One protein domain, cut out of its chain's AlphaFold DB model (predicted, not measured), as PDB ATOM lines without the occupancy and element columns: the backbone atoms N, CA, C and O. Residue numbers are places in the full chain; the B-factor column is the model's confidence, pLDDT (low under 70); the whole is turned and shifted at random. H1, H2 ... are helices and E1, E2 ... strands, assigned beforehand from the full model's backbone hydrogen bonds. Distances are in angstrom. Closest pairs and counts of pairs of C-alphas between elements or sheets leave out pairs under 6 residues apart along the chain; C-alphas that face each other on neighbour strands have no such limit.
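AT A GLANCE: This is residues 90 to 119 and 308 to 489 of the 489 residues of the protein "Cysteine proteinase 1, mitochondrial" of Spathaspora sp. JA1 (UniProt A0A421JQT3). A strongly twisted sheet of nine strands runs along the domain and curls round H2 and H5, while H6 packs over E1 and E3. H3 and H4 lie off the sheet, and H3 is the element farthest from the mean of the C-alphas. The 212 printed residues hold, in order, H1 E1 E2 E3 H2 E4 H3 H4 E5 E6 E7 H5 E8 H6 E9; the sheet is mixed, in the order E7 E6 E5 E4 E8 E1 E3 E2 E9. The class is mixed, helices and strands, with under half of the residues in named elements. The whole is compact, with a radius of gyration of the C-alphas of 17.5 A and spans of 50 by 39 by 38 A.

IN THESE COORDINATES: H1 is residues 97 to 100, beginning at C-alpha 97 (300.389, 336.380, 365.981). After the cut come E1 (311 to 315), E2 (325 to 327), E3 (340 to 343), H2 (346 to 358, 18.4 A) and E4 (363 to 367). H3 (387 to 391) and H4 (399 to 404) precede E5 (411 to 421, 27.4 A), which bends by 64 degrees at residue 416. E6 (426 to 433, 21.1 A), E7 (446 to 450), H5 (451 to 457), E8 (458 to 464, 17.6 A) and H6 (470 to 478, 12.4 A) follow. E9 (481 to 483) ends at C-alpha 483 (286.822, 296.485, 367.969).

HOW THE PARTS SIT: E5, E6 and E7 form a meander, each the antiparallel neighbour of the one before, with N 416 and O 431 at 2.9 A and N 430 and O 449 at 2.8 A. E4 and E8 are antiparallel, with N 366 and O 460 at 2.8 A. E1 and E3 are parallel, with N 315 and O 342 at 2.9 A. E3, H2 and E4 form a split strand-helix-strand unit, two strands of one sheet that are not neighbours, joined through a helix, with E8 and E1 between them in the sheet, and its crossover is right-handed. H2 is on the sheet; its closest C-alphas to E8 are those of Ala 352 and Ser 463, 6.9 A apart. H5 is close to H2 but not clearly touching, Ile 346 and Glu 455 having C-alphas 6.5 A apart. H6 has a height over the sheet of 8.9 A. H1 only grazes the sheet with residues 98 to 99. Every O i to N i+4 pair is within hydrogen-bond range in H2, H3, H4, H5 and H6; H1 is too short for one.

THE WHOLE: The C-alphas farthest apart, those of Leu 94 and Asn 335, are 52.9 A apart. Residues 120 to 307 are not printed, and C-alphas 119 and 308 are 23.5 A apart. The links E2 to E3, E4 to H3 and E6 to E7 are long. The mean pLDDT of the printed part is 83.6, with residues 91 to 101, 110 to 119, 408 to 409, 435 to 444 and 487 to 489 under 70.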
ATOM      1  N   SER A  90     310.793 326.558 360.084       81.44
ATOM      2  CA  SER A  90     309.756 327.091 360.963       81.44
ATOM      3  C   SER A  90     309.307 328.469 360.494       81.44
ATOM      4  O   SER A  90     310.125 329.352 360.209       81.44
ATOM      5  N   LYS A  91     307.994 328.686 360.454       69.94
ATOM      6  CA  LYS A  91     307.438 329.981 360.066       69.94
ATOM      7  C   LYS A  91     307.869 331.044 361.071       69.94
ATOM      8  O   LYS A  91     307.749 330.865 362.278       69.94
ATOM      9  N   ASN A  92     308.378 332.162 360.552       64.94
ATOM     10  CA  ASN A  92     308.946 333.230 361.370       64.94
ATOM     11  C   ASN A  92     307.931 333.709 362.438       64.94
ATOM     12  O   ASN A  92     306.852 334.176 362.051       64.94
ATOM     13  N   PRO A  93     308.271 333.662 363.741       57.22
ATOM     14  CA  PRO A  93     307.370 334.064 364.823       57.22
ATOM     15  C   PRO A  93     306.929 335.534 364.729       57.22
ATOM     16  O   PRO A  93     305.796 335.845 365.073       57.22
ATOM     17  N   LEU A  94     307.728 336.424 364.121       53.50
ATOM     18  CA  LEU A  94     307.353 337.829 363.852       53.50
ATOM     19  C   LEU A  94     306.197 337.980 362.844       53.50
ATOM     20  O   LEU A  94     305.709 339.082 362.595       53.50
ATOM     21  N   LYS A  95     305.801 336.890 362.178       55.09
ATOM     22  CA  LYS A  95     304.657 336.829 361.259       55.09
ATOM     23  C   LYS A  95     303.538 335.929 361.780       55.09
ATOM     24  O   LYS A  95     302.529 335.779 361.089       55.09
ATOM     25  N   ASN A  96     303.699 335.332 362.961       58.91
ATOM     26  CA  ASN A  96     302.703 334.470 363.573       58.91
ATOM     27  C   ASN A  96     302.186 335.112 364.866       58.91
ATOM     28  O   ASN A  96     302.826 335.053 365.910       58.91
ATOM     29  N   LYS A  97     300.995 335.721 364.810       59.59
ATOM     30  CA  LYS A  97     300.389 336.380 365.981       59.59
ATOM     31  C   LYS A  97     300.206 335.437 367.176       59.59
ATOM     32  O   LYS A  97     300.196 335.891 368.312       59.59
ATOM     33  N   MET A  98     300.106 334.128 366.941       62.12
ATOM     34  CA  MET A  98     299.940 333.153 368.019       62.12
ATOM     35  C   MET A  98     301.160 333.013 368.931       62.12
ATOM     36  O   MET A  98     300.979 332.674 370.096       62.12
ATOM     37  N   THR A  99     302.374 333.269 368.431       55.00
ATOM     38  CA  THR A  99     303.594 333.236 369.256       55.00
ATOM     39  C   THR A  99     303.788 334.516 370.071       55.00
ATOM     40  O   THR A  99     304.536 334.507 371.044       55.00
ATOM     41  N   GLU A 100     303.108 335.607 369.701       54.88
ATOM     42  CA  GLU A 100     303.153 336.889 370.416       54.88
ATOM     43  C   GLU A 100     302.014 337.021 371.452       54.88
ATOM     44  O   GLU A 100     302.203 337.655 372.490       54.88
ATOM     45  N   ASP A 101     300.871 336.353 371.236       62.75
ATOM     46  CA  ASP A 101     299.674 336.451 372.083       62.75
ATOM     47  C   ASP A 101     299.471 335.222 372.999       62.75
ATOM     48  O   ASP A 101     298.519 334.447 372.835       62.75
ATOM     49  N   TRP A 102     300.298 335.096 374.048       79.25
ATOM     50  CA  TRP A 102     300.075 334.212 375.218       79.25
ATOM     51  C   TRP A 102     298.899 334.683 376.100       79.25
ATOM     52  O   TRP A 102     298.968 334.730 377.326       79.25
ATOM     53  N   LEU A 103     297.806 335.094 375.466       84.50
ATOM     54  CA  LEU A 103     296.620 335.635 376.108       84.50
ATOM     55  C   LEU A 103     295.464 334.667 375.904       84.50
ATOM     56  O   LEU A 103     294.994 334.492 374.779       84.50
ATOM     57  N   PHE A 104     294.961 334.094 376.990       90.56
ATOM     58  CA  PHE A 104     293.779 333.236 377.011       90.56
ATOM     59  C   PHE A 104     292.725 333.925 377.875       90.56
ATOM     60  O   PHE A 104     293.021 334.351 378.989       90.56
ATOM     61  N   ASN A 105     291.521 334.131 377.336       92.75
ATOM     62  CA  ASN A 105     290.443 334.800 378.077       92.75
ATOM     63  C   ASN A 105     289.661 333.833 378.980       92.75
ATOM     64  O   ASN A 105     288.930 334.288 379.856       92.75
ATOM     65  N   VAL A 106     289.883 332.528 378.817       94.19
ATOM     66  CA  VAL A 106     289.558 331.480 379.785       94.19
ATOM     67  C   VAL A 106     290.858 330.741 380.107       94.19
ATOM     68  O   VAL A 106     291.450 330.124 379.223       94.19
ATOM     69  N   ASP A 107     291.325 330.816 381.353       90.69
ATOM     70  CA  ASP A 107     292.544 330.142 381.820       90.69
ATOM     71  C   ASP A 107     292.313 329.612 383.235       90.69
ATOM     72  O   ASP A 107     291.919 330.356 384.138       90.69
ATOM     73  N   LEU A 108     292.558 328.318 383.424       84.75
ATOM     74  CA  LEU A 108     292.387 327.649 384.708       84.75
ATOM     75  C   LEU A 108     293.503 327.987 385.707       84.75
ATOM     76  O   LEU A 108     293.377 327.666 386.885       84.75
ATOM     77  N   ASN A 109     294.587 328.636 385.263       75.69
ATOM     78  CA  ASN A 109     295.750 328.994 386.083       75.69
ATOM     79  C   ASN A 109     296.332 327.796 386.857       75.69
ATOM     80  O   ASN A 109     296.755 327.920 388.006       75.69
ATOM     81  N   ILE A 110     296.338 326.619 386.224       69.25
ATOM     82  CA  ILE A 110     296.866 325.392 386.825       69.25
ATOM     83  C   ILE A 110     298.383 325.531 386.980       69.25
ATOM     84  O   ILE A 110     299.101 325.740 386.003       69.25
ATOM     85  N   SER A 111     298.871 325.396 388.214       57.53
ATOM     86  CA  SER A 111     300.300 325.315 388.509       57.53
ATOM     87  C   SER A 111     300.850 323.948 388.103       57.53
ATOM     88  O   SER A 111     300.296 322.921 388.499       57.53
ATOM     89  N   VAL A 112     301.959 323.931 387.365       55.50
ATOM     90  CA  VAL A 112     302.705 322.701 387.067       55.50
ATOM     91  C   VAL A 112     303.521 322.329 388.304       55.50
ATOM     92  O   VAL A 112     304.272 323.158 388.806       55.50
ATOM     93  N   SER A 113     303.354 321.113 388.826       48.38
ATOM     94  CA  SER A 113     304.086 320.650 390.015       48.38
ATOM     95  C   SER A 113     305.330 319.813 389.690       48.38
ATOM     96  O   SER A 113     305.891 319.205 390.596       48.38
ATOM     97  N   THR A 114     305.734 319.708 388.421       48.97
ATOM     98  CA  THR A 114     306.800 318.790 387.987       48.97
ATOM     99  C   THR A 114     307.920 319.531 387.266       48.97
ATOM    100  O   THR A 114     307.716 320.039 386.166       48.97
ATOM    101  N   ASP A 115     309.110 319.532 387.870       42.31
ATOM    102  CA  ASP A 115     310.324 320.169 387.340       42.31
ATOM    103  C   ASP A 115     311.040 319.338 386.245       42.31
ATOM    104  O   ASP A 115     312.016 319.814 385.666       42.31
ATOM    105  N   ASP A 116     310.593 318.107 385.941       48.53
ATOM    106  CA  ASP A 116     311.215 317.259 384.907       48.53
ATOM    107  C   ASP A 116     310.224 316.871 383.792       48.53
ATOM    108  O   ASP A 116     309.331 316.045 383.999       48.53
ATOM    109  N   PRO A 117     310.385 317.433 382.590       44.31
ATOM    110  CA  PRO A 117     309.522 317.200 381.445       44.31
ATOM    111  C   PRO A 117     310.017 316.058 380.536       44.31
ATOM    112  O   PRO A 117     310.006 316.168 379.311       44.31
ATOM    113  N   ARG A 118     310.473 314.939 381.103       50.94
ATOM    114  CA  ARG A 118     310.689 313.678 380.358       50.94
ATOM    115  C   ARG A 118     310.115 312.469 381.089       50.94
ATOM    116  O   ARG A 118     310.592 311.348 380.927       50.94
ATOM    117  N   GLN A 119     309.100 312.696 381.913       59.12
ATOM    118  CA  GLN A 119     308.504 311.652 382.732       59.12
ATOM    119  C   GLN A 119     307.639 310.702 381.876       59.12
ATOM    120  O   GLN A 119     306.626 311.131 381.318       59.12
ATOM    121  N   LEU A 308     284.769 309.099 388.721       74.06
ATOM    122  CA  LEU A 308     285.662 308.738 387.622       74.06
ATOM    123  C   LEU A 308     285.012 307.760 386.638       74.06
ATOM    124  O   LEU A 308     285.352 307.790 385.461       74.06
ATOM    125  N   GLY A 309     284.023 306.970 387.076       70.38
ATOM    126  CA  GLY A 309     283.231 306.111 386.193       70.38
ATOM    127  C   GLY A 309     282.326 306.883 385.224       70.38
ATOM    128  O   GLY A 309     281.833 306.310 384.254       70.38
ATOM    129  N   SER A 310     282.118 308.184 385.454       77.12
ATOM    130  CA  SER A 310     281.387 309.073 384.546       77.12
ATOM    131  C   SER A 310     282.261 309.722 383.468       77.12
ATOM    132  O   SER A 310     281.710 310.343 382.555       77.12
ATOM    133  N   TYR A 311     283.589 309.585 383.561       87.06
ATOM    134  CA  TYR A 311     284.527 310.078 382.555       87.06
ATOM    135  C   TYR A 311     284.688 309.041 381.453       87.06
ATOM    136  O   TYR A 311     284.877 307.857 381.724       87.06
ATOM    137  N   PHE A 312     284.645 309.488 380.204       90.88
ATOM    138  CA  PHE A 312     284.800 308.613 379.051       90.88
ATOM    139  C   PHE A 312     285.393 309.349 377.855       90.88
ATOM    140  O   PHE A 312     285.355 310.579 377.774       90.88
ATOM    141  N   GLY A 313     285.968 308.580 376.932       93.62
ATOM    142  CA  GLY A 313     286.524 309.118 375.701       93.62
ATOM    143  C   GLY A 313     285.431 309.498 374.705       93.62
ATOM    144  O   GLY A 313     284.513 308.720 374.436       93.62
ATOM    145  N   ILE A 314     285.570 310.666 374.092       96.75
ATOM    146  CA  ILE A 314     284.975 310.951 372.787       96.75
ATOM    147  C   ILE A 314     286.111 311.192 371.805       96.75
ATOM    148  O   ILE A 314     287.093 311.859 372.135       96.75
ATOM    149  N   MET A 315     285.999 310.616 370.617       95.88
ATOM    150  CA  MET A 315     287.032 310.694 369.594       95.88
ATOM    151  C   MET A 315     286.493 311.296 368.308       95.88
ATOM    152  O   MET A 315     285.293 311.271 368.053       95.88
ATOM    153  N   ASN A 316     287.386 311.815 367.480       96.00
ATOM    154  CA  ASN A 316     287.094 312.205 366.117       96.00
ATOM    155  C   ASN A 316     288.044 311.465 365.178       96.00
ATOM    156  O   ASN A 316     289.127 311.956 364.844       96.00
ATOM    157  N   ASP A 317     287.606 310.287 364.748       94.00
ATOM    158  CA  ASP A 317     288.321 309.450 363.800       94.00
ATOM    159  C   ASP A 317     287.520 309.318 362.489       94.00
ATOM    160  O   ASP A 317     286.532 308.577 362.424       94.00
ATOM    161  N   PRO A 318     287.932 310.015 361.414       93.81
ATOM    162  CA  PRO A 318     287.243 309.982 360.122       93.81
ATOM    163  C   PRO A 318     287.392 308.648 359.359       93.81
ATOM    164  O   PRO A 318     286.872 308.511 358.239       93.81
ATOM    165  N   ARG A 319     288.118 307.663 359.905       92.25
ATOM    166  CA  ARG A 319     288.140 306.281 359.395       92.25
ATOM    167  C   ARG A 319     286.847 305.536 359.721       92.25
ATOM    168  O   ARG A 319     286.474 304.654 358.953       92.25
ATOM    169  N   PHE A 320     286.170 305.920 360.799       94.31
ATOM    170  CA  PHE A 320     285.037 305.201 361.367       94.31
ATOM    171  C   PHE A 320     283.733 306.002 361.286       94.31
ATOM    172  O   PHE A 320     283.743 307.224 361.115       94.31
ATOM    173  N   ASP A 321     282.599 305.315 361.427       96.50
ATOM    174  CA  ASP A 321     281.287 305.958 361.447       96.50
ATOM    175  C   ASP A 321     281.104 306.772 362.734       96.50
ATOM    176  O   ASP A 321     281.620 306.431 363.799       96.50
ATOM    177  N   LEU A 322     280.350 307.868 362.649       97.25
ATOM    178  CA  LEU A 322     279.981 308.653 363.827       97.25
ATOM    179  C   LEU A 322     278.935 307.917 364.677       97.25
ATOM    180  O   LEU A 322     278.172 307.089 364.178       97.25
ATOM    181  N   ASN A 323     278.826 308.308 365.947       96.44
ATOM    182  CA  ASN A 323     277.829 307.833 366.911       96.44
ATOM    183  C   ASN A 323     277.913 306.328 367.208       96.44
ATOM    184  O   ASN A 323     276.901 305.670 367.457       96.44
ATOM    185  N   GLN A 324     279.128 305.790 367.201       97.50
ATOM    186  CA  GLN A 324     279.435 304.419 367.596       97.50
ATOM    187  C   GLN A 324     280.576 304.421 368.615       97.50
ATOM    188  O   GLN A 324     281.395 305.342 368.643       97.50
ATOM    189  N   LEU A 325     280.603 303.403 369.475       96.12
ATOM    190  CA  LEU A 325     281.647 303.209 370.474       96.12
ATOM    191  C   LEU A 325     282.715 302.284 369.896       96.12
ATOM    192  O   LEU A 325     282.424 301.127 369.598       96.12
ATOM    193  N   TYR A 326     283.941 302.777 369.766       94.62
ATOM    194  CA  TYR A 326     285.071 301.988 369.283       94.62
ATOM    195  C   TYR A 326     286.098 301.807 370.383       94.62
ATOM    196  O   TYR A 326     286.281 302.711 371.196       94.62
ATOM    197  N   GLY A 327     286.777 300.665 370.402       89.88
ATOM    198  CA  GLY A 327     287.825 300.402 371.379       89.88
ATOM    199  C   GLY A 327     288.934 299.510 370.851       89.88
ATOM    200  O   GLY A 327     288.729 298.685 369.956       89.88
ATOM    201  N   THR A 328     290.116 299.687 371.424       80.50
ATOM    202  CA  THR A 328     291.262 298.791 371.247       80.50
ATOM    203  C   THR A 328     291.022 297.589 372.147       80.50
ATOM    204  O   THR A 328     290.787 297.795 373.328       80.50
ATOM    205  N   GLY A 329     291.051 296.350 371.654       75.00
ATOM    206  CA  GLY A 329     290.739 295.163 372.478       75.00
ATOM    207  C   GLY A 329     291.653 294.957 373.701       75.00
ATOM    208  O   GLY A 329     291.343 294.137 374.571       75.00
ATOM    209  N   ASP A 330     292.752 295.706 373.774       75.69
ATOM    210  CA  ASP A 330     293.769 295.631 374.810       75.69
ATOM    211  C   ASP A 330     293.344 296.248 376.148       75.69
ATOM    212  O   ASP A 330     292.581 297.215 376.241       75.69
ATOM    213  N   LYS A 331     293.890 295.666 377.217       84.69
ATOM    214  CA  LYS A 331     293.704 296.082 378.609       84.69
ATOM    215  C   LYS A 331     295.058 296.204 379.283       84.69
ATOM    216  O   LYS A 331     295.956 295.419 378.990       84.69
ATOM    217  N   SER A 332     295.168 297.111 380.245       86.81
ATOM    218  CA  SER A 332     296.402 297.307 381.021       86.81
ATOM    219  C   SER A 332     296.409 296.557 382.352       86.81
ATOM    220  O   SER A 332     297.474 296.283 382.901       86.81
ATOM    221  N   MET A 333     295.229 296.170 382.844       91.12
ATOM    222  CA  MET A 333     295.047 295.411 384.080       91.12
ATOM    223  C   MET A 333     294.243 294.138 383.821       91.12
ATOM    224  O   MET A 333     293.319 294.117 383.001       91.12
ATOM    225  N   VAL A 334     294.525 293.082 384.587       90.19
ATOM    226  CA  VAL A 334     293.692 291.871 384.567       90.19
ATOM    227  C   VAL A 334     292.301 292.221 385.096       90.19
ATOM    228  O   VAL A 334     292.165 292.735 386.206       90.19
ATOM    229  N   ASN A 335     291.266 291.921 384.305       86.88
ATOM    230  CA  ASN A 335     289.879 292.367 384.518       86.88
ATOM    231  C   ASN A 335     289.671 293.890 384.456       86.88
ATOM    232  O   ASN A 335     288.622 294.366 384.882       86.88
ATOM    233  N   GLY A 336     290.634 294.631 383.907       87.31
ATOM    234  CA  GLY A 336     290.481 296.049 383.613       87.31
ATOM    235  C   GLY A 336     289.458 296.317 382.513       87.31
ATOM    236  O   GLY A 336     288.963 295.407 381.820       87.31
ATOM    237  N   SER A 337     289.161 297.592 382.364       87.62
ATOM    238  CA  SER A 337     288.270 298.153 381.368       87.62
ATOM    239  C   SER A 337     289.002 298.294 380.029       87.62
ATOM    240  O   SER A 337     290.216 298.483 379.967       87.62
ATOM    241  N   VAL A 338     288.258 298.136 378.937       86.38
ATOM    242  CA  VAL A 338     288.783 298.306 377.577       86.38
ATOM    243  C   VAL A 338     288.785 299.792 377.250       86.38
ATOM    244  O   VAL A 338     287.782 300.468 377.494       86.38
ATOM    245  N   ALA A 339     289.878 300.299 376.686       86.06
ATOM    246  CA  ALA A 339     289.920 301.677 376.223       86.06
ATOM    247  C   ALA A 339     288.969 301.853 375.039       86.06
ATOM    248  O   ALA A 339     289.149 301.235 373.989       86.06
ATOM    249  N   ALA A 340     287.942 302.680 375.223       91.00
ATOM    250  CA  ALA A 340     286.941 302.930 374.203       91.00
ATOM    251  C   ALA A 340     286.485 304.392 374.203       91.00
ATOM    252  O   ALA A 340     286.442 305.049 375.246       91.00
ATOM    253  N   ALA A 341     286.128 304.886 373.021       94.19
ATOM    254  CA  ALA A 341     285.649 306.242 372.818       94.19
ATOM    255  C   ALA A 341     284.473 306.283 371.836       94.19
ATOM    256  O   ALA A 341     284.417 305.532 370.858       94.19
ATOM    257  N   VAL A 342     283.514 307.170 372.101       97.31
ATOM    258  CA  VAL A 342     282.408 307.423 371.171       97.31
ATOM    259  C   VAL A 342     282.930 308.295 370.034       97.31
ATOM    260  O   VAL A 342     283.440 309.384 370.291       97.31
ATOM    261  N   ASN A 343     282.810 307.843 368.786       97.88
ATOM    262  CA  ASN A 343     283.205 308.650 367.633       97.88
ATOM    263  C   ASN A 343     282.179 309.765 367.389       97.88
ATOM    264  O   ASN A 343     280.991 309.486 367.212       97.88
ATOM    265  N   VAL A 344     282.616 311.020 367.372       98.38
ATOM    266  CA  VAL A 344     281.764 312.213 367.296       98.38
ATOM    267  C   VAL A 344     282.247 313.188 366.223       98.38
ATOM    268  O   VAL A 344     283.373 313.110 365.716       98.38
ATOM    269  N   GLY A 345     281.373 314.127 365.853       97.94
ATOM    270  CA  GLY A 345     281.757 315.241 364.995       97.94
ATOM    271  C   GLY A 345     282.804 316.124 365.676       97.94
ATOM    272  O   GLY A 345     282.830 316.254 366.899       97.94
ATOM    273  N   ILE A 346     283.666 316.764 364.882       96.69
ATOM    274  CA  ILE A 346     284.725 317.620 365.431       96.69
ATOM    275  C   ILE A 346     284.162 318.807 366.229       96.69
ATOM    276  O   ILE A 346     284.718 319.174 367.261       96.69
ATOM    277  N   ASP A 347     283.016 319.347 365.807       96.75
ATOM    278  CA  ASP A 347     282.324 320.418 366.526       96.75
ATOM    279  C   ASP A 347     281.825 319.956 367.902       96.75
ATOM    280  O   ASP A 347     281.987 320.685 368.878       96.75
ATOM    281  N   ASP A 348     281.282 318.739 368.016       97.69
ATOM    282  CA  ASP A 348     280.848 318.179 369.304       97.69
ATOM    283  C   ASP A 348     282.036 318.030 370.259       97.69
ATOM    284  O   ASP A 348     281.951 318.415 371.427       97.69
ATOM    285  N   MET A 349     283.172 317.544 369.747       97.69
ATOM    286  CA  MET A 349     284.400 317.396 370.527       97.69
ATOM    287  C   MET A 349     284.930 318.753 371.023       97.69
ATOM    288  O   MET A 349     285.247 318.904 372.204       97.69
ATOM    289  N   LYS A 350     284.967 319.772 370.155       97.56
ATOM    290  CA  LYS A 350     285.404 321.134 370.516       97.56
ATOM    291  C   LYS A 350     284.454 321.808 371.503       97.56
ATOM    292  O   LYS A 350     284.913 322.463 372.438       97.56
ATOM    293  N   ASN A 351     283.145 321.638 371.323       97.19
ATOM    294  CA  ASN A 351     282.132 322.195 372.219       97.19
ATOM    295  C   ASN A 351     282.222 321.580 373.619       97.19
ATOM    296  O   ASN A 351     282.157 322.315 374.602       97.19
ATOM    297  N   ALA A 352     282.434 320.264 373.716       97.75
ATOM    298  CA  ALA A 352     282.651 319.592 374.993       97.75
ATOM    299  C   ALA A 352     283.909 320.125 375.701       97.75
ATOM    300  O   ALA A 352     283.839 320.511 376.867       97.75
ATOM    301  N   ALA A 353     285.035 320.242 374.984       97.62
ATOM    302  CA  ALA A 353     286.270 320.806 375.536       97.62
ATOM    303  C   ALA A 353     286.090 322.260 376.019       97.62
ATOM    304  O   ALA A 353     286.525 322.617 377.115       97.62
ATOM    305  N   LEU A 354     285.417 323.101 375.229       97.19
ATOM    306  CA  LEU A 354     285.116 324.485 375.591       97.19
ATOM    307  C   LEU A 354     284.246 324.567 376.853       97.19
ATOM    308  O   LEU A 354     284.560 325.336 377.763       97.19
ATOM    309  N   ALA A 355     283.181 323.765 376.921       96.25
ATOM    310  CA  ALA A 355     282.265 323.744 378.057       96.25
ATOM    311  C   ALA A 355     282.961 323.275 379.346       96.25
ATOM    312  O   ALA A 355     282.749 323.869 380.403       96.25
ATOM    313  N   MET A 356     283.847 322.278 379.251       94.12
ATOM    314  CA  MET A 356     284.685 321.834 380.371       94.12
ATOM    315  C   MET A 356     285.572 322.969 380.894       94.12
ATOM    316  O   MET A 356     285.537 323.271 382.087       94.12
ATOM    317  N   LEU A 357     286.300 323.666 380.013       94.25
ATOM    318  CA  LEU A 357     287.163 324.786 380.409       94.25
ATOM    319  C   LEU A 357     286.367 325.936 381.041       94.25
ATOM    320  O   LEU A 357     286.790 326.499 382.050       94.25
ATOM    321  N   GLN A 358     285.196 326.268 380.490       93.06
ATOM    322  CA  GLN A 358     284.297 327.279 381.061       93.06
ATOM    323  C   GLN A 358     283.749 326.872 382.438       93.06
ATOM    324  O   GLN A 358     283.488 327.740 383.272       93.06
ATOM    325  N   ALA A 359     283.614 325.570 382.697       90.44
ATOM    326  CA  ALA A 359     283.239 325.016 383.995       90.44
ATOM    327  C   ALA A 359     284.422 324.858 384.967       90.44
ATOM    328  O   ALA A 359     284.239 324.350 386.072       90.44
ATOM    329  N   GLY A 360     285.626 325.297 384.591       85.69
ATOM    330  CA  GLY A 360     286.807 325.198 385.443       85.69
ATOM    331  C   GLY A 360     287.548 323.858 385.347       85.69
ATOM    332  O   GLY A 360     288.451 323.620 386.148       85.69
ATOM    333  N   GLN A 361     287.184 322.983 384.404       84.50
ATOM    334  CA  GLN A 361     287.747 321.639 384.278       84.50
ATOM    335  C   GLN A 361     288.794 321.556 383.156       84.50
ATOM    336  O   GLN A 361     288.507 321.953 382.024       84.50
ATOM    337  N   PRO A 362     290.004 321.031 383.431       87.12
ATOM    338  CA  PRO A 362     290.987 320.777 382.385       87.12
ATOM    339  C   PRO A 362     290.520 319.649 381.460       87.12
ATOM    340  O   PRO A 362     289.800 318.743 381.883       87.12
ATOM    341  N   VAL A 363     290.975 319.673 380.208       90.94
ATOM    342  CA  VAL A 363     290.607 318.667 379.202       90.94
ATOM    343  C   VAL A 363     291.808 317.781 378.920       90.94
ATOM    344  O   VAL A 363     292.794 318.230 378.338       90.94
ATOM    345  N   TYR A 364     291.732 316.519 379.328       88.44
ATOM    346  CA  TYR A 364     292.712 315.511 378.939       88.44
ATOM    347  C   TYR A 364     292.462 315.108 377.487       88.44
ATOM    348  O   TYR A 364     291.319 314.822 377.120       88.44
ATOM    349  N   PHE A 365     293.507 315.074 376.664       90.88
ATOM    350  CA  PHE A 365     293.367 314.739 375.252       90.88
ATOM    351  C   PHE A 365     294.566 313.981 374.693       90.88
ATOM    352  O   PHE A 365     295.665 314.013 375.248       90.88
ATOM    353  N   LEU A 366     294.315 313.293 373.587       88.75
ATOM    354  CA  LEU A 366     295.274 312.568 372.771       88.75
ATOM    355  C   LEU A 366     295.394 313.289 371.427       88.75
ATOM    356  O   LEU A 366     294.385 313.726 370.861       88.75
ATOM    357  N   ALA A 367     296.621 313.437 370.935       89.31
ATOM    358  CA  ALA A 367     296.858 314.028 369.629       89.31
ATOM    359  C   ALA A 367     298.097 313.469 368.929       89.31
ATOM    360  O   ALA A 367     299.113 313.169 369.563       89.31
ATOM    361  N   ASP A 368     298.019 313.456 367.605       87.19
ATOM    362  CA  ASP A 368     299.121 313.171 366.700       87.19
ATOM    363  C   ASP A 368     300.032 314.399 366.575       87.19
ATOM    364  O   ASP A 368     299.677 315.400 365.953       87.19
ATOM    365  N   ILE A 369     301.220 314.330 367.177       82.88
ATOM    366  CA  ILE A 369     302.207 315.417 367.141       82.88
ATOM    367  C   ILE A 369     303.301 315.206 366.083       82.88
ATOM    368  O   ILE A 369     304.269 315.967 366.066       82.88
ATOM    369  N   GLU A 370     303.203 314.183 365.225       77.19
ATOM    370  CA  GLU A 370     304.291 313.818 364.300       77.19
ATOM    371  C   GLU A 370     304.565 314.898 363.244       77.19
ATOM    372  O   GLU A 370     305.704 315.054 362.798       77.19
ATOM    373  N   VAL A 371     303.542 315.661 362.846       75.81
ATOM    374  CA  VAL A 371     303.647 316.696 361.809       75.81
ATOM    375  C   VAL A 371     303.058 318.014 362.311       75.81
ATOM    376  O   VAL A 371     302.070 318.039 363.039       75.81
ATOM    377  N   TYR A 372     303.663 319.134 361.905       79.38
ATOM    378  CA  TYR A 372     303.218 320.497 362.237       79.38
ATOM    379  C   TYR A 372     303.215 320.844 363.741       79.38
ATOM    380  O   TYR A 372     302.657 321.864 364.148       79.38
ATOM    381  N   ALA A 373     303.900 320.047 364.566       82.00
ATOM    382  CA  ALA A 373     304.260 320.412 365.927       82.00
ATOM    383  C   ALA A 373     305.612 321.134 365.939       82.00
ATOM    384  O   ALA A 373     306.648 320.564 365.602       82.00
ATOM    385  N   ASN A 374     305.618 322.402 366.342       80.12
ATOM    386  CA  ASN A 374     306.831 323.196 366.435       80.12
ATOM    387  C   ASN A 374     307.253 323.365 367.887       80.12
ATOM    388  O   ASN A 374     306.890 324.319 368.579       80.12
ATOM    389  N   VAL A 375     308.056 322.404 368.326       77.44
ATOM    390  CA  VAL A 375     308.543 322.317 369.698       77.44
ATOM    391  C   VAL A 375     309.413 323.517 370.061       77.44
ATOM    392  O   VAL A 375     309.229 324.095 371.122       77.44
ATOM    393  N   ALA A 376     310.295 323.965 369.164       73.75
ATOM    394  CA  ALA A 376     311.204 325.082 369.432       73.75
ATOM    395  C   ALA A 376     310.479 326.407 369.736       73.75
ATOM    396  O   ALA A 376     311.020 327.252 370.449       73.75
ATOM    397  N   PHE A 377     309.267 326.583 369.204       76.31
ATOM    398  CA  PHE A 377     308.441 327.773 369.410       76.31
ATOM    399  C   PHE A 377     307.197 327.516 370.267       76.31
ATOM    400  O   PHE A 377     306.346 328.401 370.356       76.31
ATOM    401  N   ASN A 378     307.091 326.345 370.908       81.50
ATOM    402  CA  ASN A 378     305.962 325.982 371.767       81.50
ATOM    403  C   ASN A 378     304.599 326.153 371.067       81.50
ATOM    404  O   ASN A 378     303.647 326.706 371.625       81.50
ATOM    405  N   LEU A 379     304.517 325.713 369.809       84.12
ATOM    406  CA  LEU A 379     303.381 325.975 368.929       84.12
ATOM    407  C   LEU A 379     302.897 324.699 368.234       84.12
ATOM    408  O   LEU A 379     303.661 324.029 367.541       84.12
ATOM    409  N   PHE A 380     301.603 324.426 368.344       89.00
ATOM    410  CA  PHE A 380     300.891 323.448 367.526       89.00
ATOM    411  C   PHE A 380     300.012 324.204 366.527       89.00
ATOM    412  O   PHE A 380     298.969 324.750 366.888       89.00
ATOM    413  N   ASP A 381     300.465 324.316 365.277       87.75
ATOM    414  CA  ASP A 381     299.751 325.050 364.231       87.75
ATOM    415  C   ASP A 381     300.033 324.453 362.851       87.75
ATOM    416  O   ASP A 381     301.181 324.181 362.509       87.75
ATOM    417  N   ASN A 382     298.999 324.315 362.017       85.69
ATOM    418  CA  ASN A 382     299.106 323.715 360.676       85.69
ATOM    419  C   ASN A 382     300.045 324.496 359.740       85.69
ATOM    420  O   ASN A 382     300.387 324.020 358.664       85.69
ATOM    421  N   THR A 383     300.446 325.711 360.119       82.25
ATOM    422  CA  THR A 383     301.388 326.554 359.380       82.25
ATOM    423  C   THR A 383     302.693 326.792 360.138       82.25
ATOM    424  O   THR A 383     303.480 327.651 359.737       82.25
ATOM    425  N   ALA A 384     302.949 326.060 361.227       79.94
ATOM    426  CA  ALA A 384     304.136 326.247 362.059       79.94
ATOM    427  C   ALA A 384     305.447 325.896 361.333       79.94
ATOM    428  O   ALA A 384     306.500 326.430 361.691       79.94
ATOM    429  N   VAL A 385     305.380 325.033 360.314       83.44
ATOM    430  CA  VAL A 385     306.511 324.548 359.510       83.44
ATOM    431  C   VAL A 385     306.195 324.752 358.026       83.44
ATOM    432  O   VAL A 385     305.142 324.325 357.556       83.44
ATOM    433  N   ASP A 386     307.088 325.415 357.290       85.62
ATOM    434  CA  ASP A 386     306.924 325.754 355.872       85.62
ATOM    435  C   ASP A 386     307.836 324.886 354.991       85.62
ATOM    436  O   ASP A 386     308.922 325.293 354.567       85.62
ATOM    437  N   PHE A 387     307.395 323.652 354.735       87.12
ATOM    438  CA  PHE A 387     308.125 322.692 353.899       87.12
ATOM    439  C   PHE A 387     308.368 323.222 352.480       87.12
ATOM    440  O   PHE A 387     309.437 322.975 351.910       87.12
ATOM    441  N   SER A 388     307.442 324.028 351.952       87.00
ATOM    442  CA  SER A 388     307.512 324.556 350.589       87.00
ATOM    443  C   SER A 388     308.754 325.420 350.338       87.00
ATOM    444  O   SER A 388     309.323 325.379 349.249       87.00
ATOM    445  N   VAL A 389     309.245 326.139 351.356       87.19
ATOM    446  CA  VAL A 389     310.417 327.026 351.239       87.19
ATOM    447  C   VAL A 389     311.711 326.253 350.976       87.19
ATOM    448  O   VAL A 389     312.602 326.759 350.287       87.19
ATOM    449  N   ALA A 390     311.835 325.036 351.509       89.12
ATOM    450  CA  ALA A 390     313.033 324.213 351.349       89.12
ATOM    451  C   ALA A 390     312.883 323.128 350.280       89.12
ATOM    452  O   ALA A 390     313.842 322.872 349.549       89.12
ATOM    453  N   PHE A 391     311.711 322.498 350.205       88.56
ATOM    454  CA  PHE A 391     311.505 321.256 349.464       88.56
ATOM    455  C   PHE A 391     310.604 321.393 348.233       88.56
ATOM    456  O   PHE A 391     310.479 320.429 347.487       88.56
ATOM    457  N   ASP A 392     310.016 322.572 347.994       84.75
ATOM    458  CA  ASP A 392     309.046 322.836 346.917       84.75
ATOM    459  C   ASP A 392     307.734 322.031 347.001       84.75
ATOM    460  O   ASP A 392     306.964 322.029 346.046       84.75
ATOM    461  N   PHE A 393     307.454 321.384 348.135       83.94
ATOM    462  CA  PHE A 393     306.207 320.660 348.401       83.94
ATOM    463  C   PHE A 393     305.743 320.856 349.850       83.94
ATOM    464  O   PHE A 393     306.523 321.276 350.710       83.94
ATOM    465  N   ASN A 394     304.484 320.510 350.123       83.75
ATOM    466  CA  ASN A 394     303.920 320.411 351.470       83.75
ATOM    467  C   ASN A 394     303.632 318.947 351.846       83.75
ATOM    468  O   ASN A 394     303.772 318.036 351.033       83.75
ATOM    469  N   LEU A 395     303.269 318.714 353.110       86.19
ATOM    470  CA  LEU A 395     302.860 317.402 353.615       86.19
ATOM    471  C   LEU A 395     301.328 317.356 353.723       86.19
ATOM    472  O   LEU A 395     300.760 317.560 354.793       86.19
ATOM    473  N   ASP A 396     300.662 317.098 352.599       83.56
ATOM    474  CA  ASP A 396     299.229 317.391 352.417       83.56
ATOM    475  C   ASP A 396     298.259 316.252 352.783       83.56
ATOM    476  O   ASP A 396     297.070 316.311 352.464       83.56
ATOM    477  N   LEU A 397     298.723 315.207 353.476       87.81
ATOM    478  CA  LEU A 397     297.823 314.149 353.940       87.81
ATOM    479  C   LEU A 397     296.789 314.736 354.904       87.81
ATOM    480  O   LEU A 397     297.156 315.332 355.917       87.81
ATOM    481  N   ASN A 398     295.500 314.528 354.641       88.31
ATOM    482  CA  ASN A 398     294.440 314.894 355.581       88.31
ATOM    483  C   ASN A 398     294.395 313.930 356.784       88.31
ATOM    484  O   ASN A 398     295.035 312.879 356.778       88.31
ATOM    485  N   LYS A 399     293.605 314.258 357.818       90.75
ATOM    486  CA  LYS A 399     293.507 313.458 359.056       90.75
ATOM    487  C   LYS A 399     293.202 311.978 358.794       90.75
ATOM    488  O   LYS A 399     293.878 311.114 359.336       90.75
ATOM    489  N   LYS A 400     292.240 311.676 357.913       91.06
ATOM    490  CA  LYS A 400     291.888 310.291 357.559       91.06
ATOM    491  C   LYS A 400     293.054 309.564 356.900       91.06
ATOM    492  O   LYS A 400     293.336 308.426 357.252       91.06
ATOM    493  N   GLN A 401     293.720 310.214 355.950       89.75
ATOM    494  CA  GLN A 401     294.853 309.638 355.230       89.75
ATOM    495  C   GLN A 401     296.027 309.373 356.170       89.75
ATOM    496  O   GLN A 401     296.544 308.263 356.158       89.75
ATOM    497  N   ARG A 402     296.374 310.332 357.039       89.56
ATOM    498  CA  ARG A 402     297.418 310.165 358.061       89.56
ATOM    499  C   ARG A 402     297.154 308.941 358.939       89.56
ATOM    500  O   ARG A 402     298.018 308.071 359.038       89.56
ATOM    501  N   LEU A 403     295.944 308.835 359.487       87.56
ATOM    502  CA  LEU A 403     295.542 307.713 360.341       87.56
ATOM    503  C   LEU A 403     295.468 306.368 359.595       87.56
ATOM    504  O   LEU A 403     295.628 305.315 360.205       87.56
ATOM    505  N   LEU A 404     295.205 306.362 358.283       87.81
ATOM    506  CA  LEU A 404     295.245 305.141 357.460       87.81
ATOM    507  C   LEU A 404     296.676 304.712 357.122       87.81
ATOM    508  O   LEU A 404     296.932 303.523 356.953       87.81
ATOM    509  N   THR A 405     297.610 305.658 357.014       86.62
ATOM    510  CA  THR A 405     299.013 305.386 356.669       86.62
ATOM    511  C   THR A 405     299.912 305.136 357.883       86.62
ATOM    512  O   THR A 405     301.132 305.117 357.738       86.62
ATOM    513  N   GLY A 406     299.330 304.933 359.069       77.19
ATOM    514  CA  GLY A 406     300.067 304.598 360.291       77.19
ATOM    515  C   GLY A 406     300.626 305.797 361.064       77.19
ATOM    516  O   GLY A 406     301.533 305.617 361.874       77.19
ATOM    517  N   SER A 407     300.110 307.002 360.809       70.69
ATOM    518  CA  SER A 407     300.237 308.130 361.741       70.69
ATOM    519  C   SER A 407     299.129 308.044 362.804       70.69
ATOM    520  O   SER A 407     298.181 307.276 362.633       70.69
ATOM    521  N   GLY A 408     299.234 308.794 363.904       61.97
ATOM    522  CA  GLY A 408     298.329 308.643 365.059       61.97
ATOM    523  C   GLY A 408     298.946 307.936 366.266       61.97
ATOM    524  O   GLY A 408     298.234 307.339 367.069       61.97
ATOM    525  N   LYS A 409     300.275 308.006 366.424       69.44
ATOM    526  CA  LYS A 409     300.926 307.677 367.701       69.44
ATOM    527  C   LYS A 409     300.639 308.783 368.696       69.44
ATOM    528  O   LYS A 409     301.464 309.669 368.926       69.44
ATOM    529  N   ASP A 410     299.433 308.733 369.228       77.06
ATOM    530  CA  ASP A 410     298.917 309.789 370.062       77.06
ATOM    531  C   ASP A 410     299.775 309.996 371.299       77.06
ATOM    532  O   ASP A 410     300.145 309.058 372.012       77.06
ATOM    533  N   VAL A 411     300.045 311.265 371.571       78.69
ATOM    534  CA  VAL A 411     300.632 311.697 372.827       78.69
ATOM    535  C   VAL A 411     299.549 312.337 373.670       78.69
ATOM    536  O   VAL A 411     298.738 313.139 373.201       78.69
ATOM    537  N   VAL A 412     299.555 311.974 374.943       80.44
ATOM    538  CA  VAL A 412     298.675 312.549 375.950       80.44
ATOM    539  C   VAL A 412     299.139 313.958 376.304       80.44
ATOM    540  O   VAL A 412     300.321 314.174 376.576       80.44
ATOM    541  N   MET A 413     298.198 314.898 376.367       84.44
ATOM    542  CA  MET A 413     298.382 316.295 376.771       84.44
ATOM    543  C   MET A 413     297.146 316.800 377.537       84.44
ATOM    544  O   MET A 413     296.124 316.115 377.629       84.44
ATOM    545  N   VAL A 414     297.234 317.999 378.119       86.06
ATOM    546  CA  VAL A 414     296.115 318.619 378.853       86.06
ATOM    547  C   VAL A 414     295.852 320.029 378.339       86.06
ATOM    548  O   VAL A 414     296.762 320.851 378.297       86.06
ATOM    549  N   ILE A 415     294.606 320.340 377.990       92.19
ATOM    550  CA  ILE A 415     294.168 321.708 377.697       92.19
ATOM    551  C   ILE A 415     293.752 322.378 379.004       92.19
ATOM    552  O   ILE A 415     292.940 321.842 379.760       92.19
ATOM    553  N   THR A 416     294.299 323.561 379.270       90.12
ATOM    554  CA  THR A 416     294.070 324.316 380.515       90.12
ATOM    555  C   THR A 416     293.513 325.714 380.280       90.12
ATOM    556  O   THR A 416     293.251 326.452 381.227       90.12
ATOM    557  N   GLY A 417     293.329 326.099 379.022       93.50
ATOM    558  CA  GLY A 417     292.792 327.398 378.669       93.50
ATOM    559  C   GLY A 417     292.419 327.481 377.202       93.50
ATOM    560  O   GLY A 417     292.827 326.660 376.379       93.50
ATOM    561  N   VAL A 418     291.634 328.493 376.876       95.88
ATOM    562  CA  VAL A 418     291.167 328.778 375.524       95.88
ATOM    563  C   VAL A 418     291.053 330.284 375.339       95.88
ATOM    564  O   VAL A 418     290.742 331.036 376.266       95.88
ATOM    565  N   HIS A 419     291.352 330.741 374.130       94.75
ATOM    566  CA  HIS A 419     291.032 332.088 373.698       94.75
ATOM    567  C   HIS A 419     289.847 332.035 372.742       94.75
ATOM    568  O   HIS A 419     289.952 331.490 371.642       94.75
ATOM    569  N   ILE A 420     288.741 332.627 373.171       94.44
ATOM    570  CA  ILE A 420     287.523 332.793 372.378       94.44
ATOM    571  C   ILE A 420     287.595 334.158 371.694       94.44
ATOM    572  O   ILE A 420     287.780 335.168 372.376       94.44
ATOM    573  N   ASP A 421     287.473 334.216 370.371       91.62
ATOM    574  CA  ASP A 421     287.430 335.492 369.654       91.62
ATOM    575  C   ASP A 421     286.156 336.275 370.034       91.62
ATOM    576  O   ASP A 421     285.053 335.791 369.772       91.62
ATOM    577  N   PRO A 422     286.268 337.500 370.587       90.00
ATOM    578  CA  PRO A 422     285.110 338.292 371.006       90.00
ATOM    579  C   PRO A 422     284.134 338.654 369.879       90.00
ATOM    580  O   PRO A 422     283.016 339.079 370.163       90.00
ATOM    581  N   THR A 423     284.557 338.561 368.614       93.00
ATOM    582  CA  THR A 423     283.712 338.915 367.462       93.00
ATOM    583  C   THR A 423     282.910 337.724 366.952       93.00
ATOM    584  O   THR A 423     281.723 337.865 366.665       93.00
ATOM    585  N   SER A 424     283.557 336.567 366.797       91.69
ATOM    586  CA  SER A 424     282.920 335.351 366.281       91.69
ATOM    587  C   SER A 424     282.346 334.435 367.361       91.69
ATOM    588  O   SER A 424     281.566 333.552 367.011       91.69
ATOM    589  N   ASP A 425     282.707 334.645 368.631       90.94
ATOM    590  CA  ASP A 425     282.362 333.786 369.773       90.94
ATOM    591  C   ASP A 425     282.817 332.326 369.581       90.94
ATOM    592  O   ASP A 425     282.154 331.372 369.980       90.94
ATOM    593  N   LYS A 426     283.963 332.144 368.911       92.00
ATOM    594  CA  LYS A 426     284.558 330.834 368.616       92.00
ATOM    595  C   LYS A 426     285.964 330.702 369.201       92.00
ATOM    596  O   LYS A 426     286.685 331.703 369.263       92.00
ATOM    597  N   PRO A 427     286.384 329.488 369.601       93.62
ATOM    598  CA  PRO A 427     287.770 329.242 369.976       93.62
ATOM    599  C   PRO A 427     288.688 329.513 368.780       93.62
ATOM    600  O   PRO A 427     288.385 329.139 367.653       93.62
ATOM    601  N   VAL A 428     289.813 330.182 369.026       92.38
ATOM    602  CA  VAL A 428     290.843 330.425 367.997       92.38
ATOM    603  C   VAL A 428     292.206 329.857 368.381       92.38
ATOM    604  O   VAL A 428     293.038 329.610 367.509       92.38
ATOM    605  N   ARG A 429     292.442 329.637 369.679       92.38
ATOM    606  CA  ARG A 429     293.631 328.956 370.198       92.38
ATOM    607  C   ARG A 429     293.392 328.385 371.589       92.38
ATOM    608  O   ARG A 429     292.583 328.912 372.353       92.38
ATOM    609  N   TRP A 430     294.158 327.360 371.921       94.75
ATOM    610  CA  TRP A 430     294.059 326.556 373.129       94.75
ATOM    611  C   TRP A 430     295.407 326.559 373.856       94.75
ATOM    612  O   TRP A 430     296.459 326.496 373.218       94.75
ATOM    613  N   LYS A 431     295.383 326.655 375.185       92.12
ATOM    614  CA  LYS A 431     296.572 326.562 376.038       92.12
ATOM    615  C   LYS A 431     296.765 325.111 376.432       92.12
ATOM    616  O   LYS A 431     295.884 324.529 377.065       92.12
ATOM    617  N   VAL A 432     297.904 324.543 376.070       89.38
ATOM    618  CA  VAL A 432     298.199 323.122 376.244       89.38
ATOM    619  C   VAL A 432     299.395 322.946 377.165       89.38
ATOM    620  O   VAL A 432     300.393 323.643 377.028       89.38
ATOM    621  N   GLN A 433     299.301 321.994 378.084       82.00
ATOM    622  CA  GLN A 433     300.425 321.475 378.843       82.00
ATOM    623  C   GLN A 433     300.876 320.146 378.230       82.00
ATOM    624  O   GLN A 433     300.076 319.214 378.092       82.00
ATOM    625  N   ALA A 434     302.163 320.049 377.917       75.88
ATOM    626  CA  ALA A 434     302.825 318.839 377.463       75.88
ATOM    627  C   ALA A 434     304.079 318.595 378.308       75.88
ATOM    628  O   ALA A 434     304.955 319.449 378.417       75.88
ATOM    629  N   SER A 435     304.199 317.415 378.905       56.97
ATOM    630  CA  SER A 435     305.308 317.116 379.820       56.97
ATOM    631  C   SER A 435     306.529 316.498 379.170       56.97
ATOM    632  O   SER A 435     307.363 315.990 379.900       56.97
ATOM    633  N   TRP A 436     306.586 316.372 377.852       58.59
ATOM    634  CA  TRP A 436     307.800 315.933 377.159       58.59
ATOM    635  C   TRP A 436     308.676 317.134 376.766       58.59
ATOM    636  O   TRP A 436     309.797 316.973 376.284       58.59
ATOM    637  N   ALA A 437     308.168 318.353 376.953       52.47
ATOM    638  CA  ALA A 437     308.856 319.573 376.586       52.47
ATOM    639  C   ALA A 437     309.701 320.107 377.750       52.47
ATOM    640  O   ALA A 437     309.196 320.720 378.688       52.47
ATOM    641  N   GLY A 438     311.008 319.841 377.649       47.44
ATOM    642  CA  GLY A 438     312.113 320.451 378.400       47.44
ATOM    643  C   GLY A 438     311.850 321.855 378.956       47.44
ATOM    644  O   GLY A 438     311.396 322.719 378.216       47.44
ATOM    645  N   ILE A 439     312.324 322.148 380.178       43.59
ATOM    646  CA  ILE A 439     312.597 323.536 380.611       43.59
ATOM    647  C   ILE A 439     313.590 324.197 379.629       43.59
ATOM    648  O   ILE A 439     313.541 325.402 379.401       43.59
ATOM    649  N   GLU A 440     314.446 323.397 378.976       45.12
ATOM    650  CA  GLU A 440     315.350 323.844 377.907       45.12
ATOM    651  C   GLU A 440     314.618 324.347 376.645       45.12
ATOM    652  O   GLU A 440     315.196 325.098 375.863       45.12
ATOM    653  N   ILE A 441     313.336 324.007 376.468       51.31
ATOM    654  CA  ILE A 441     312.483 324.433 375.351       51.31
ATOM    655  C   ILE A 441     311.622 325.627 375.796       51.31
ATOM    656  O   ILE A 441     310.403 325.589 375.755       51.31
ATOM    657  N   GLY A 442     312.255 326.690 376.299       46.88
ATOM    658  CA  GLY A 442     311.741 328.073 376.362       46.88
ATOM    659  C   GLY A 442     310.353 328.390 376.962       46.88
ATOM    660  O   GLY A 442     309.984 329.561 376.945       46.88
ATOM    661  N   GLY A 443     309.578 327.427 377.473       56.22
ATOM    662  CA  GLY A 443     308.158 327.608 377.811       56.22
ATOM    663  C   GLY A 443     307.612 326.681 378.892       56.22
ATOM    664  O   GLY A 443     306.402 326.537 378.986       56.22
ATOM    665  N   GLU A 444     308.473 326.058 379.707       65.56
ATOM    666  CA  GLU A 444     308.064 325.297 380.907       65.56
ATOM    667  C   GLU A 444     306.998 324.206 380.640       65.56
ATOM    668  O   GLU A 444     306.142 323.934 381.482       65.56
ATOM    669  N   GLY A 445     307.023 323.588 379.454       73.56
ATOM    670  CA  GLY A 445     306.048 322.566 379.058       73.56
ATOM    671  C   GLY A 445     304.712 323.101 378.526       73.56
ATOM    672  O   GLY A 445     303.777 322.324 378.329       73.56
ATOM    673  N   TRP A 446     304.588 324.407 378.290       82.62
ATOM    674  CA  TRP A 446     303.379 325.031 377.753       82.62
ATOM    675  C   TRP A 446     303.452 325.233 376.247       82.62
ATOM    676  O   TRP A 446     304.475 325.658 375.724       82.62
ATOM    677  N   PHE A 447     302.326 325.014 375.571       87.00
ATOM    678  CA  PHE A 447     302.142 325.192 374.136       87.00
ATOM    679  C   PHE A 447     300.891 326.018 373.840       87.00
ATOM    680  O   PHE A 447     299.883 325.943 374.549       87.00
ATOM    681  N   SER A 448     300.943 326.774 372.749       89.31
ATOM    682  CA  SER A 448     299.770 327.374 372.115       89.31
ATOM    683  C   SER A 448     299.351 326.493 370.944       89.31
ATOM    684  O   SER A 448     300.160 326.202 370.066       89.31
ATOM    685  N   MET A 449     298.100 326.049 370.926       92.81
ATOM    686  CA  MET A 449     297.552 325.183 369.883       92.81
ATOM    687  C   MET A 449     296.475 325.919 369.101       92.81
ATOM    688  O   MET A 449     295.554 326.467 369.704       92.81
ATOM    689  N   SER A 450     296.566 325.959 367.774       92.81
ATOM    690  CA  SER A 450     295.551 326.628 366.961       92.81
ATOM    691  C   SER A 450     294.296 325.781 366.867       92.81
ATOM    692  O   SER A 450     294.333 324.555 366.981       92.81
ATOM    693  N   ASP A 451     293.162 326.439 366.657       94.06
ATOM    694  CA  ASP A 451     291.893 325.734 366.495       94.06
ATOM    695  C   ASP A 451     291.902 324.791 365.275       94.06
ATOM    696  O   ASP A 451     291.404 323.671 365.342       94.06
ATOM    697  N   ALA A 452     292.591 325.186 364.198       92.94
ATOM    698  CA  ALA A 452     292.801 324.342 363.021       92.94
ATOM    699  C   ALA A 452     293.703 323.125 363.303       92.94
ATOM    700  O   ALA A 452     293.541 322.074 362.675       92.94
ATOM    701  N   TRP A 453     294.652 323.252 364.238       93.44
ATOM    702  CA  TRP A 453     295.474 322.123 364.668       93.44
ATOM    703  C   TRP A 453     294.675 321.154 365.536       93.44
ATOM    704  O   TRP A 453     294.767 319.946 365.328       93.44
ATOM    705  N   PHE A 454     293.805 321.660 366.419       95.69
ATOM    706  CA  PHE A 454     292.860 320.813 367.154       95.69
ATOM    707  C   PHE A 454     292.070 319.919 366.186       95.69
ATOM    708  O   PHE A 454     292.040 318.701 366.338       95.69
ATOM    709  N   GLU A 455     291.478 320.504 365.141       94.75
ATOM    710  CA  GLU A 455     290.680 319.767 364.153       94.75
ATOM    711  C   GLU A 455     291.478 318.678 363.428       94.75
ATOM    712  O   GLU A 455     291.007 317.545 363.263       94.75
ATOM    713  N   GLY A 456     292.698 319.019 363.009       92.00
ATOM    714  CA  GLY A 456     293.552 318.132 362.235       92.00
ATOM    715  C   GLY A 456     294.146 316.983 363.046       92.00
ATOM    716  O   GLY A 456     294.263 315.882 362.512       92.00
ATOM    717  N   PHE A 457     294.528 317.220 364.298       92.88
ATOM    718  CA  PHE A 457     295.493 316.358 364.987       92.88
ATOM    719  C   PHE A 457     295.014 315.826 366.337       92.88
ATOM    720  O   PHE A 457     295.496 314.780 366.761       92.88
ATOM    721  N   VAL A 458     294.033 316.460 366.991       94.50
ATOM    722  CA  VAL A 458     293.428 315.896 368.211       94.50
ATOM    723  C   VAL A 458     292.527 314.735 367.823       94.50
ATOM    724  O   VAL A 458     291.581 314.897 367.045       94.50
ATOM    725  N   THR A 459     292.812 313.556 368.353       92.75
ATOM    726  CA  THR A 459     292.078 312.322 368.051       92.75
ATOM    727  C   THR A 459     291.002 312.057 369.089       92.75
ATOM    728  O   THR A 459     289.889 311.711 368.713       92.75
ATOM    729  N   THR A 460     291.299 312.263 370.373       93.69
ATOM    730  CA  THR A 460     290.416 311.913 371.492       93.69
ATOM    731  C   THR A 460     290.496 312.961 372.588       93.69
ATOM    732  O   THR A 460     291.582 313.432 372.915       93.69
ATOM    733  N   ILE A 461     289.366 313.276 373.218       95.25
ATOM    734  CA  ILE A 461     289.329 313.970 374.508       95.25
ATOM    735  C   ILE A 461     288.575 313.128 375.533       95.25
ATOM    736  O   ILE A 461     287.700 312.333 375.185       95.25
ATOM    737  N   ILE A 462     288.880 313.331 376.808       92.75
ATOM    738  CA  ILE A 462     288.107 312.760 377.907       92.75
ATOM    739  C   ILE A 462     287.085 313.790 378.365       92.75
ATOM    740  O   ILE A 462     287.446 314.917 378.704       92.75
ATOM    741  N   SER A 463     285.819 313.390 378.388       93.56
ATOM    742  CA  SER A 463     284.697 314.228 378.802       93.56
ATOM    743  C   SER A 463     283.805 313.502 379.810       93.56
ATOM    744  O   SER A 463     284.075 312.363 380.192       93.56
ATOM    745  N   THR A 464     282.738 314.165 380.253       91.19
ATOM    746  CA  THR A 464     281.710 313.593 381.129       91.19
ATOM    747  C   THR A 464     280.325 313.865 380.555       91.19
ATOM    748  O   THR A 464     280.150 314.695 379.661       91.19
ATOM    749  N   LYS A 465     279.309 313.188 381.102       92.00
ATOM    750  CA  LYS A 465     277.904 313.361 380.697       92.00
ATOM    751  C   LYS A 465     277.416 314.817 380.733       92.00
ATOM    752  O   LYS A 465     276.457 315.139 380.045       92.00
ATOM    753  N   ASP A 466     278.041 315.668 381.550       92.44
ATOM    754  CA  ASP A 466     277.606 317.050 381.761       92.44
ATOM    755  C   ASP A 466     278.023 317.971 380.598       92.44
ATOM    756  O   ASP A 466     277.473 319.063 380.452       92.44
ATOM    757  N   PHE A 467     278.959 317.525 379.750       95.62
ATOM    758  CA  PHE A 467     279.545 318.317 378.659       95.62
ATOM    759  C   PHE A 467     279.295 317.736 377.265       95.62
ATOM    760  O   PHE A 467     279.758 318.296 376.272       95.62
ATOM    761  N   VAL A 468     278.544 316.640 377.174       96.44
ATOM    762  CA  VAL A 468     278.139 316.024 375.906       96.44
ATOM    763  C   VAL A 468     276.618 315.971 375.781       96.44
ATOM    764  O   VAL A 468     275.882 316.168 376.747       96.44
ATOM    765  N   SER A 469     276.117 315.670 374.582       96.31
ATOM    766  CA  SER A 469     274.691 315.403 374.406       96.31
ATOM    767  C   SER A 469     274.276 314.096 375.097       96.31
ATOM    768  O   SER A 469     275.062 313.154 375.232       96.31
ATOM    769  N   ASN A 470     272.996 314.005 375.474       95.44
ATOM    770  CA  ASN A 470     272.430 312.769 376.018       95.44
ATOM    771  C   ASN A 470     272.595 311.584 375.054       95.44
ATOM    772  O   ASN A 470     272.774 310.461 375.509       95.44
ATOM    773  N   ASP A 471     272.555 311.814 373.739       96.31
ATOM    774  CA  ASP A 471     272.714 310.753 372.743       96.31
ATOM    775  C   ASP A 471     274.128 310.161 372.773       96.31
ATOM    776  O   ASP A 471     274.272 308.939 372.833       96.31
ATOM    777  N   ILE A 472     275.161 311.012 372.835       96.75
ATOM    778  CA  ILE A 472     276.562 310.586 372.982       96.75
ATOM    779  C   ILE A 472     276.738 309.788 374.279       96.75
ATOM    780  O   ILE A 472     277.287 308.685 374.262       96.75
ATOM    781  N   PHE A 473     276.219 310.300 375.398       95.12
ATOM    782  CA  PHE A 473     276.318 309.606 376.683       95.12
ATOM    783  C   PHE A 473     275.563 308.266 376.694       95.12
ATOM    784  O   PHE A 473     276.057 307.279 377.237       95.12
ATOM    785  N   ASN A 474     274.395 308.191 376.053       95.38
ATOM    786  CA  ASN A 474     273.626 306.952 375.939       95.38
ATOM    787  C   ASN A 474     274.358 305.890 375.104       95.38
ATOM    788  O   ASN A 474     274.221 304.702 375.392       95.38
ATOM    789  N   ILE A 475     275.120 306.284 374.078       96.31
ATOM    790  CA  ILE A 475     275.965 305.357 373.306       96.31
ATOM    791  C   ILE A 475     277.063 304.790 374.203       96.31
ATOM    792  O   ILE A 475     277.207 303.571 374.285       96.31
ATOM    793  N   TRP A 476     277.775 305.658 374.929       93.19
ATOM    794  CA  TRP A 476     278.776 305.235 375.907       93.19
ATOM    795  C   TRP A 476     278.182 304.263 376.937       93.19
ATOM    796  O   TRP A 476     278.719 303.179 377.147       93.19
ATOM    797  N   GLN A 477     277.038 304.592 377.537       92.12
ATOM    798  CA  GLN A 477     276.435 303.792 378.605       92.12
ATOM    799  C   GLN A 477     276.064 302.362 378.176       92.12
ATOM    800  O   GLN A 477     276.070 301.456 379.009       92.12
ATOM    801  N   LYS A 478     275.755 302.133 376.893       93.31
ATOM    802  CA  LYS A 478     275.450 300.789 376.376       93.31
ATOM    803  C   LYS A 478     276.656 299.854 376.384       93.31
ATOM    804  O   LYS A 478     276.454 298.646 376.439       93.31
ATOM    805  N   GLN A 479     277.877 300.399 376.329       91.12
ATOM    806  CA  GLN A 479     279.128 299.629 376.303       91.12
ATOM    807  C   GLN A 479     279.178 298.585 375.162       91.12
ATOM    808  O   GLN A 479     279.817 297.541 375.270       91.12
ATOM    809  N   GLU A 480     278.502 298.870 374.042       93.62
ATOM    810  CA  GLU A 480     278.523 298.054 372.821       93.62
ATOM    811  C   GLU A 480     279.763 298.418 371.987       93.62
ATOM    812  O   GLU A 480     279.682 299.185 371.029       93.62
ATOM    813  N   VAL A 481     280.931 297.918 372.405       92.56
ATOM    814  CA  VAL A 481     282.230 298.263 371.802       92.56
ATOM    815  C   VAL A 481     282.435 297.548 370.465       92.56
ATOM    816  O   VAL A 481     282.379 296.320 370.382       92.56
ATOM    817  N   ILE A 482     282.757 298.321 369.431       94.44
ATOM    818  CA  ILE A 482     283.246 297.833 368.143       94.44
ATOM    819  C   ILE A 482     284.775 297.807 368.190       94.44
ATOM    820  O   ILE A 482     285.419 298.825 368.444       94.44
ATOM    821  N   SER A 483     285.365 296.634 367.952       90.94
ATOM    822  CA  SER A 483     286.822 296.485 367.969       90.94
ATOM    823  C   SER A 483     287.455 297.242 366.807       90.94
ATOM    824  O   SER A 483     287.096 297.019 365.649       90.94
ATOM    825  N   ILE A 484     288.442 298.079 367.111       87.50
ATOM    826  CA  ILE A 484     289.336 298.646 366.101       87.50
ATOM    827  C   ILE A 484     290.253 297.511 365.609       87.50
ATOM    828  O   ILE A 484     290.814 296.798 366.442       87.50
ATOM    829  N   PRO A 485     290.404 297.276 364.294       81.38
ATOM    830  CA  PRO A 485     291.327 296.260 363.784       81.38
ATOM    831  C   PRO A 485     292.781 296.560 364.168       81.38
ATOM    832  O   PRO A 485     293.202 297.701 364.024       81.38
ATOM    833  N   ASP A 486     293.567 295.547 364.546       72.62
ATOM    834  CA  ASP A 486     294.969 295.705 364.999       72.62
ATOM    835  C   ASP A 486     295.883 296.448 364.007       72.62
ATOM    836  O   ASP A 486     296.877 297.033 364.405       72.62
ATOM    837  N   ILE A 487     295.567 296.432 362.707       68.00
ATOM    838  CA  ILE A 487     296.325 297.163 361.674       68.00
ATOM    839  C   ILE A 487     296.042 298.677 361.663       68.00
ATOM    840  O   ILE A 487     296.768 299.435 361.027       68.00
ATOM    841  N   LEU A 488     294.953 299.101 362.310       68.69
ATOM    842  CA  LEU A 488     294.502 300.491 362.422       68.69
ATOM    843  C   LEU A 488     294.636 301.049 363.850       68.69
ATOM    844  O   LEU A 488     294.365 302.240 364.045       68.69
ATOM    845  N   GLN A 489     294.990 300.191 364.811       64.62
ATOM    846  CA  GLN A 489     295.469 300.574 366.140       64.62
ATOM    847  C   GLN A 489     296.928 301.017 366.029       64.62
ATOM    848  O   GLN A 489     297.281 301.996 366.718       64.62
TER     849      GLN A 489